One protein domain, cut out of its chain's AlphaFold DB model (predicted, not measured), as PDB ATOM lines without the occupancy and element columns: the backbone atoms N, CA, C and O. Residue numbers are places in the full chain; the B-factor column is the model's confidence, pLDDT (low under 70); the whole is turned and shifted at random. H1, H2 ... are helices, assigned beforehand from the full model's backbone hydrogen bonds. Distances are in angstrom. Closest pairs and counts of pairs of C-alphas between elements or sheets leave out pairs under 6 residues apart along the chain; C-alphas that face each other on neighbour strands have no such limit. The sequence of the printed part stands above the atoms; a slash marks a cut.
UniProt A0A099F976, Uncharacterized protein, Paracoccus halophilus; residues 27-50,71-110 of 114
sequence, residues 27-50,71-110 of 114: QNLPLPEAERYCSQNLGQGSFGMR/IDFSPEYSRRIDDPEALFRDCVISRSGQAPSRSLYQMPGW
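This is residues 27 to 50 and 71 to 110 of the 114 residues of an uncharacterized protein of Paracoccus halophilus (UniProt A0A099F976). Two helices, H3 and H1, pack on each other in opposite directions and make the body, while residues 71 to 76 stick out at one end, with short H2 beginning in them. A stretch with no named element, residues 97 to 110, follows H3. The printed part has 64 residues with three named helices, H1, H2 and H3 along the chain, and no named strand; it is all helix, though only 29 residues are in named elements. It is compact, with a radius of gyration of the C-alphas of 11.9 A, and spans 34 by 23 by 17 A.

H3, residues 84 to 96, and H1, residues 31 to 42, touch, the closest C-alphas being those of Ser 96 and Leu 31, 5.4 A apart. They run opposite ways at a steep tilt of 43 degrees. H2, residues 75 to 78, is apart from both. Each O i to N i+4 pair in H1 and H3 is within hydrogen-bond range; H2 is too short for such a pair.

H3 measures 18.1 A, from C-alpha 84 at (-39.353, -26.051, 27.399) to C-alpha 96 at (-22.525, -25.580, 34.010). H1 measures 16.3 A and H2 5.3 A.

The C-alphas of Ile 71 and Ser 101, the two farthest apart, are 35.0 A apart. Residues 51 to 70 are not printed; C-alphas 50 and 71 are 11.4 A apart across the cut. The link H2 to H3 is tight. Residues 27 to 28, 43 to 50 and 71 to 82 have pLDDT under 70.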
ATOM      1  N   GLN A  27     -22.756 -20.828  40.653       61.75
ATOM      2  CA  GLN A  27     -22.767 -22.231  41.022       61.75
ATOM      3  C   GLN A  27     -22.244 -22.968  39.798       61.75
ATOM      4  O   GLN A  27     -23.026 -23.230  38.895       61.75
ATOM      5  N   ASN A  28     -20.931 -23.196  39.728       69.44
ATOM      6  CA  ASN A  28     -20.327 -24.010  38.683       69.44
ATOM      7  C   ASN A  28     -20.721 -25.461  38.961       69.44
ATOM      8  O   ASN A  28     -20.022 -26.191  39.664       69.44
ATOM      9  N   LEU A  29     -21.925 -25.814  38.528       84.06
ATOM     10  CA  LEU A  29     -22.528 -27.104  38.804       84.06
ATOM     11  C   LEU A  29     -22.044 -28.081  37.725       84.06
ATOM     12  O   LEU A  29     -22.116 -27.732  36.543       84.06
ATOM     13  N   PRO A  30     -21.543 -29.277  38.082       89.88
ATOM     14  CA  PRO A  30     -21.139 -30.256  37.080       89.88
ATOM     15  C   PRO A  30     -22.322 -30.581  36.159       89.88
ATOM     16  O   PRO A  30     -23.471 -30.596  36.602       89.88
ATOM     17  N   LEU A  31     -22.046 -30.818  34.873       90.25
ATOM     18  CA  LEU A  31     -23.074 -30.972  33.836       90.25
ATOM     19  C   LEU A  31     -24.211 -31.949  34.219       90.25
ATOM     20  O   LEU A  31     -25.369 -31.552  34.106       90.25
ATOM     21  N   PRO A  32     -23.949 -33.155  34.764       90.75
ATOM     22  CA  PRO A  32     -25.015 -34.093  35.135       90.75
ATOM     23  C   PRO A  32     -25.888 -33.618  36.311       90.75
ATOM     24  O   PRO A  32     -27.073 -33.951  36.401       90.75
ATOM     25  N   GLU A  33     -25.325 -32.853  37.250       91.00
ATOM     26  CA  GLU A  33     -26.093 -32.176  38.301       91.00
ATOM     27  C   GLU A  33     -26.907 -31.015  37.720       91.00
ATOM     28  O   GLU A  33     -28.073 -30.858  38.082       91.00
ATOM     29  N   ALA A  34     -26.320 -30.220  36.820       89.94
ATOM     30  CA  ALA A  34     -26.993 -29.097  36.174       89.94
ATOM     31  C   ALA A  34     -28.205 -29.559  35.363       89.94
ATOM     32  O   ALA A  34     -29.283 -28.993  35.517       89.94
ATOM     33  N   GLU A  35     -28.054 -30.618  34.568       90.31
ATOM     34  CA  GLU A  35     -29.146 -31.224  33.813       90.31
ATOM     35  C   GLU A  35     -30.292 -31.634  34.746       90.31
ATOM     36  O   GLU A  35     -31.413 -31.155  34.582       90.31
ATOM     37  N   ARG A  36     -30.022 -32.446  35.780       88.69
ATOM     38  CA  ARG A  36     -31.060 -32.898  36.729       88.69
ATOM     39  C   ARG A  36     -31.735 -31.738  37.455       88.69
ATOM     40  O   ARG A  36     -32.953 -31.727  37.604       88.69
ATOM     41  N   TYR A  37     -30.954 -30.755  37.896       87.38
ATOM     42  CA  TYR A  37     -31.479 -29.570  38.566       87.38
ATOM     43  C   TYR A  37     -32.404 -28.768  37.644       87.38
ATOM     44  O   TYR A  37     -33.474 -28.327  38.064       87.38
ATOM     45  N   CYS A  38     -31.996 -28.561  36.390       87.06
ATOM     46  CA  CYS A  38     -32.767 -27.790  35.426       87.06
ATOM     47  C   CYS A  38     -34.049 -28.529  35.019       87.06
ATOM     48  O   CYS A  38     -35.112 -27.914  35.049       87.06
ATOM     49  N   SER A  39     -33.991 -29.834  34.726       87.19
ATOM     50  CA  SER A  39     -35.179 -30.610  34.336       87.19
ATOM     51  C   SER A  39     -36.240 -30.670  35.439       87.19
ATOM     52  O   SER A  39     -37.424 -30.511  35.155       87.19
ATOM     53  N   GLN A  40     -35.830 -30.832  36.702       84.56
ATOM     54  CA  GLN A  40     -36.747 -30.891  37.847       84.56
ATOM     55  C   GLN A  40     -37.410 -29.542  38.141       84.56
ATOM     56  O   GLN A  40     -38.592 -29.480  38.470       84.56
ATOM     57  N   ASN A  41     -36.660 -28.446  38.014       77.44
ATOM     58  CA  ASN A  41     -37.166 -27.114  38.347       77.44
ATOM     59  C   ASN A  41     -37.980 -26.473  37.204       77.44
ATOM     60  O   ASN A  41     -38.712 -25.515  37.452       77.44
ATOM     61  N   LEU A  42     -37.871 -26.984  35.968       75.19
ATOM     62  CA  LEU A  42     -38.683 -26.545  34.823       75.19
ATOM     63  C   LEU A  42     -40.163 -26.857  35.002       75.19
ATOM     64  O   LEU A  42     -40.995 -25.998  34.727       75.19
ATOM     65  N   GLY A  43     -40.486 -28.036  35.539       58.81
ATOM     66  CA  GLY A  43     -41.871 -28.442  35.796       58.81
ATOM     67  C   GLY A  43     -42.589 -27.604  36.861       58.81
ATOM     68  O   GLY A  43     -43.811 -27.634  36.932       58.81
ATOM     69  N   GLN A  44     -41.858 -26.829  37.671       55.09
ATOM     70  CA  GLN A  44     -42.422 -26.057  38.788       55.09
ATOM     71  C   GLN A  44     -42.773 -24.600  38.438       55.09
ATOM     72  O   GLN A  44     -43.052 -23.804  39.328       55.09
ATOM     73  N   GLY A  45     -42.729 -24.203  37.160       51.62
ATOM     74  CA  GLY A  45     -43.055 -22.831  36.732       51.62
ATOM     75  C   GLY A  45     -41.997 -21.770  37.083       51.62
ATOM     76  O   GLY A  45     -42.105 -20.621  36.659       51.62
ATOM     77  N   SER A  46     -40.923 -22.145  37.781       52.94
ATOM     78  CA  SER A  46     -39.877 -21.234  38.274       52.94
ATOM     79  C   SER A  46     -39.028 -20.573  37.179       52.94
ATOM     80  O   SER A  46     -38.410 -19.537  37.417       52.94
ATOM     81  N   PHE A  47     -38.968 -21.145  35.972       55.28
ATOM     82  CA  PHE A  47     -38.185 -20.577  34.862       55.28
ATOM     83  C   PHE A  47     -38.973 -19.599  33.985       55.28
ATOM     84  O   PHE A  47     -38.359 -18.769  33.313       55.28
ATOM     85  N   GLY A  48     -40.308 -19.656  34.047       44.94
ATOM     86  CA  GLY A  48     -41.231 -18.758  33.350       44.94
ATOM     87  C   GLY A  48     -41.504 -17.447  34.094       44.94
ATOM     88  O   GLY A  48     -42.318 -16.661  33.633       44.94
ATOM     89  N   MET A  49     -40.829 -17.190  35.223       45.78
ATOM     90  CA  MET A  49     -40.887 -15.916  35.954       45.78
ATOM     91  C   MET A  49     -39.496 -15.423  36.372       45.78
ATOM     92  O   MET A  49     -39.289 -14.936  37.483       45.78
ATOM     93  N   ARG A  50     -38.503 -15.504  35.484       47.72
ATOM     94  CA  ARG A  50     -37.324 -14.639  35.603       47.72
ATOM     95  C   ARG A  50     -37.751 -13.230  35.212       47.72
ATOM     96  O   ARG A  50     -37.488 -12.775  34.104       47.72
ATOM     97  N   ILE A  71     -42.578  -3.113  35.794       47.97
ATOM     98  CA  ILE A  71     -42.611  -4.516  35.382       47.97
ATOM     99  C   ILE A  71     -42.899  -4.496  33.880       47.97
ATOM    100  O   ILE A  71     -44.054  -4.443  33.464       47.97
ATOM    101  N   ASP A  72     -41.845  -4.475  33.064       45.31
ATOM    102  CA  ASP A  72     -41.976  -4.653  31.618       45.31
ATOM    103  C   ASP A  72     -42.376  -6.112  31.349       45.31
ATOM    104  O   ASP A  72     -41.530  -7.008  31.287       45.31
ATOM    105  N   PHE A  73     -43.675  -6.370  31.178       45.34
ATOM    106  CA  PHE A  73     -44.157  -7.614  30.579       45.34
ATOM    107  C   PHE A  73     -43.823  -7.588  29.084       45.34
ATOM    108  O   PHE A  73     -44.652  -7.251  28.245       45.34
ATOM    109  N   SER A  74     -42.568  -7.887  28.753       45.78
ATOM    110  CA  SER A  74     -42.111  -8.024  27.369       45.78
ATOM    111  C   SER A  74     -42.804  -9.244  26.726       45.78
ATOM    112  O   SER A  74     -42.587 -10.368  27.191       45.78
ATOM    113  N   PRO A  75     -43.652  -9.084  25.691       47.97
ATOM    114  CA  PRO A  75     -44.394 -10.185  25.055       47.97
ATOM    115  C   PRO A  75     -43.488 -11.225  24.361       47.97
ATOM    116  O   PRO A  75     -43.932 -12.312  23.983       47.97
ATOM    117  N   GLU A  76     -42.198 -10.933  24.196       51.53
ATOM    118  CA  GLU A  76     -41.159 -11.866  23.740       51.53
ATOM    119  C   GLU A  76     -40.771 -12.885  24.824       51.53
ATOM    120  O   GLU A  76     -40.192 -13.928  24.517       51.53
ATOM    121  N   TYR A  77     -41.078 -12.602  26.093       49.06
ATOM    122  CA  TYR A  77     -40.891 -13.540  27.195       49.06
ATOM    123  C   TYR A  77     -42.002 -14.592  27.223       49.06
ATOM    124  O   TYR A  77     -41.704 -15.777  27.341       49.06
ATOM    125  N   SER A  78     -43.256 -14.188  26.989       50.31
ATOM    126  CA  SER A  78     -44.402 -15.103  26.916       50.31
ATOM    127  C   SER A  78     -44.239 -16.163  25.823       50.31
ATOM    128  O   SER A  78     -44.508 -17.326  26.074       50.31
ATOM    129  N   ARG A  79     -43.698 -15.799  24.650       50.69
ATOM    130  CA  ARG A  79     -43.426 -16.749  23.548       50.69
ATOM    131  C   ARG A  79     -42.285 -17.736  23.822       50.69
ATOM    132  O   ARG A  79     -42.178 -18.741  23.134       50.69
ATOM    133  N   ARG A  80     -41.415 -17.460  24.802       50.25
ATOM    134  CA  ARG A  80     -40.357 -18.392  25.235       50.25
ATOM    135  C   ARG A  80     -40.832 -19.398  26.280       50.25
ATOM    136  O   ARG A  80     -40.108 -20.347  26.553       50.25
ATOM    137  N   ILE A  81     -42.016 -19.193  26.856       53.91
ATOM    138  CA  ILE A  81     -42.632 -20.151  27.781       53.91
ATOM    139  C   ILE A  81     -43.054 -21.427  27.030       53.91
ATOM    140  O   ILE A  81     -43.056 -22.497  27.630       53.91
ATOM    141  N   ASP A  82     -43.334 -21.329  25.724       61.31
ATOM    142  CA  ASP A  82     -43.846 -22.443  24.915       61.31
ATOM    143  C   ASP A  82     -42.790 -23.494  24.531       61.31
ATOM    144  O   ASP A  82     -43.156 -24.625  24.217       61.31
ATOM    145  N   ASP A  83     -41.493 -23.159  24.565       76.81
ATOM    146  CA  ASP A  83     -40.412 -24.104  24.250       76.81
ATOM    147  C   ASP A  83     -39.626 -24.502  25.516       76.81
ATOM    148  O   ASP A  83     -38.646 -23.841  25.895       76.81
ATOM    149  N   PRO A  84     -40.027 -25.595  26.192       80.44
ATOM    150  CA  PRO A  84     -39.353 -26.051  27.399       80.44
ATOM    151  C   PRO A  84     -37.917 -26.533  27.125       80.44
ATOM    152  O   PRO A  84     -37.067 -26.413  28.011       80.44
ATOM    153  N   GLU A  85     -37.606 -27.005  25.910       85.50
ATOM    154  CA  GLU A  85     -36.256 -27.438  25.524       85.50
ATOM    155  C   GLU A  85     -35.285 -26.249  25.501       85.50
ATOM    156  O   GLU A  85     -34.178 -26.324  26.046       85.50
ATOM    157  N   ALA A  86     -35.709 -25.111  24.943       84.94
ATOM    158  CA  ALA A  86     -34.905 -23.890  24.952       84.94
ATOM    159  C   ALA A  86     -34.621 -23.399  26.381       84.94
ATOM    160  O   ALA A  86     -33.478 -23.055  26.699       84.94
ATOM    161  N   LEU A  87     -35.625 -23.421  27.266       83.06
ATOM    162  CA  LEU A  87     -35.461 -23.024  28.671       83.06
ATOM    163  C   LEU A  87     -34.515 -23.960  29.439       83.06
ATOM    164  O   LEU A  87     -33.712 -23.499  30.257       83.06
ATOM    165  N   PHE A  88     -34.582 -25.263  29.161       87.31
ATOM    166  CA  PHE A  88     -33.660 -26.255  29.707       87.31
ATOM    167  C   PHE A  88     -32.223 -25.996  29.296       87.31
ATOM    168  O   PHE A  88     -31.356 -25.855  30.162       87.31
ATOM    169  N   ARG A  89     -31.980 -25.863  27.992       90.00
ATOM    170  CA  ARG A  89     -30.651 -25.580  27.455       90.00
ATOM    171  C   ARG A  89     -30.050 -24.324  28.083       90.00
ATOM    172  O   ARG A  89     -28.913 -24.360  28.554       90.00
ATOM    173  N   ASP A  90     -30.817 -23.239  28.153       86.75
ATOM    174  CA  ASP A  90     -30.353 -21.969  28.718       86.75
ATOM    175  C   ASP A  90     -30.043 -22.086  30.221       86.75
ATOM    176  O   ASP A  90     -29.072 -21.506  30.717       86.75
ATOM    177  N   CYS A  91     -30.834 -22.868  30.966       86.75
ATOM    178  CA  CYS A  91     -30.550 -23.171  32.367       86.75
ATOM    179  C   CYS A  91     -29.234 -23.940  32.534       86.75
ATOM    180  O   CYS A  91     -28.402 -23.547  33.358       86.75
ATOM    181  N   VAL A  92     -29.030 -25.001  31.748       90.62
ATOM    182  CA  VAL A  92     -27.837 -25.853  31.837       90.62
ATOM    183  C   VAL A  92     -26.585 -25.053  31.497       90.62
ATOM    184  O   VAL A  92     -25.620 -25.094  32.262       90.62
ATOM    185  N   ILE A  93     -26.626 -24.231  30.444       89.38
ATOM    186  CA  ILE A  93     -25.515 -23.345  30.067       89.38
ATOM    187  C   ILE A  93     -25.236 -22.322  31.172       89.38
ATOM    188  O   ILE A  93     -24.086 -22.127  31.559       89.38
ATOM    189  N   SER A  94     -26.270 -21.694  31.738       84.38
ATOM    190  CA  SER A  94     -26.097 -20.695  32.799       84.38
ATOM    191  C   SER A  94     -25.474 -21.260  34.083       84.38
ATOM    192  O   SER A  94     -24.920 -20.483  34.864       84.38
ATOM    193  N   ARG A  95     -25.615 -22.565  34.345       85.94
ATOM    194  CA  ARG A  95     -25.142 -23.229  35.573       85.94
ATOM    195  C   ARG A  95     -23.822 -23.978  35.371       85.94
ATOM    196  O   ARG A  95     -22.933 -23.868  36.202       85.94
ATOM    197  N   SER A  96     -23.697 -24.733  34.285       89.56
ATOM    198  CA  SER A  96     -22.525 -25.580  34.010       89.56
ATOM    199  C   SER A  96     -21.524 -24.954  33.037       89.56
ATOM    200  O   SER A  96     -20.390 -25.413  32.944       89.56
ATOM    201  N   GLY A  97     -21.935 -23.935  32.273       88.94
ATOM    202  CA  GLY A  97     -21.149 -23.388  31.163       88.94
ATOM    203  C   GLY A  97     -21.085 -24.298  29.931       88.94
ATOM    204  O   GLY A  97     -20.448 -23.936  28.945       88.94
ATOM    205  N   GLN A  98     -21.738 -25.461  29.967       90.12
ATOM    206  CA  GLN A  98     -21.735 -26.453  28.897       90.12
ATOM    207  C   GLN A  98     -23.144 -26.631  28.325       90.12
ATOM    208  O   GLN A  98     -24.146 -26.363  28.989       90.12
ATOM    209  N   ALA A  99     -23.217 -27.068  27.068       90.56
ATOM    210  CA  ALA A  99     -24.476 -27.493  26.472       90.56
ATOM    211  C   ALA A  99     -24.922 -28.833  27.090       90.56
ATOM    212  O   ALA A  99     -24.062 -29.646  27.447       90.56
ATOM    213  N   PRO A 100     -26.238 -29.079  27.211       90.56
ATOM    214  CA  PRO A 100     -26.743 -30.355  27.693       90.56
ATOM    215  C   PRO A 100     -26.308 -31.509  26.779       90.56
ATOM    216  O   PRO A 100     -26.252 -31.379  25.557       90.56
ATOM    217  N   SER A 101     -26.007 -32.650  27.391       91.56
ATOM    218  CA  SER A 101     -25.619 -33.905  26.738       91.56
ATOM    219  C   SER A 101     -26.803 -34.679  26.155       91.56
ATOM    220  O   SER A 101     -26.616 -35.550  25.307       91.56
ATOM    221  N   ARG A 102     -28.019 -34.374  26.618       89.19
ATOM    222  CA  ARG A 102     -29.283 -35.009  26.227       89.19
ATOM    223  C   ARG A 102     -30.401 -33.976  26.168       89.19
ATOM    224  O   ARG A 102     -30.311 -32.954  26.845       89.19
ATOM    225  N   SER A 103     -31.446 -34.242  25.388       89.50
ATOM    226  CA  SER A 103     -32.604 -33.343  25.336       89.50
ATOM    227  C   SER A 103     -33.414 -33.397  26.631       89.50
ATOM    228  O   SER A 103     -33.359 -34.383  27.375       89.50
ATOM    229  N   LEU A 104     -34.214 -32.362  26.888       85.62
ATOM    230  CA  LEU A 104     -35.123 -32.319  28.032       85.62
ATOM    231  C   LEU A 104     -36.110 -33.489  28.009       85.62
ATOM    232  O   LEU A 104     -36.381 -34.090  29.044       85.62
ATOM    233  N   TYR A 105     -36.612 -33.858  26.831       85.81
ATOM    234  CA  TYR A 105     -37.579 -34.952  26.680       85.81
ATOM    235  C   TYR A 105     -37.013 -36.332  27.040       85.81
ATOM    236  O   TYR A 105     -37.768 -37.258  27.315       85.81
ATOM    237  N   GLN A 106     -35.686 -36.472  27.056       87.12
ATOM    238  CA  GLN A 106     -34.986 -37.687  27.478       87.12
ATOM    239  C   GLN A 106     -34.595 -37.651  28.963       87.12
ATOM    240  O   GLN A 106     -33.989 -38.602  29.470       87.12
ATOM    241  N   MET A 107     -34.893 -36.556  29.669       86.00
ATOM    242  CA  MET A 107     -34.551 -36.421  31.077       86.00
ATOM    243  C   MET A 107     -35.475 -37.274  31.950       86.00
ATOM    244  O   MET A 107     -36.701 -37.183  31.847       86.00
ATOM    245  N   PRO A 108     -34.912 -38.062  32.881       77.88
ATOM    246  CA  PRO A 108     -35.714 -38.797  33.845       77.88
ATOM    247  C   PRO A 108     -36.489 -37.817  34.740       77.88
ATOM    248  O   PRO A 108     -35.906 -36.903  35.325       77.88
ATOM    249  N   GLY A 109     -37.806 -38.015  34.840       73.75
ATOM    250  CA  GLY A 109     -38.708 -37.173  35.635       73.75
ATOM    251  C   GLY A 109     -39.299 -35.964  34.901       73.75
ATOM    252  O   GLY A 109     -40.008 -35.179  35.527       73.75
ATOM    253  N   TRP A 110     -39.044 -35.796  33.599       74.62
ATOM    254  CA  TRP A 110     -39.714 -34.771  32.797       74.62
ATOM    255  C   TRP A 110     -41.164 -35.177  32.479       74.62
ATOM    256  O   TRP A 110     -41.407 -36.173  31.805       74.62
TER     257      TRP A 110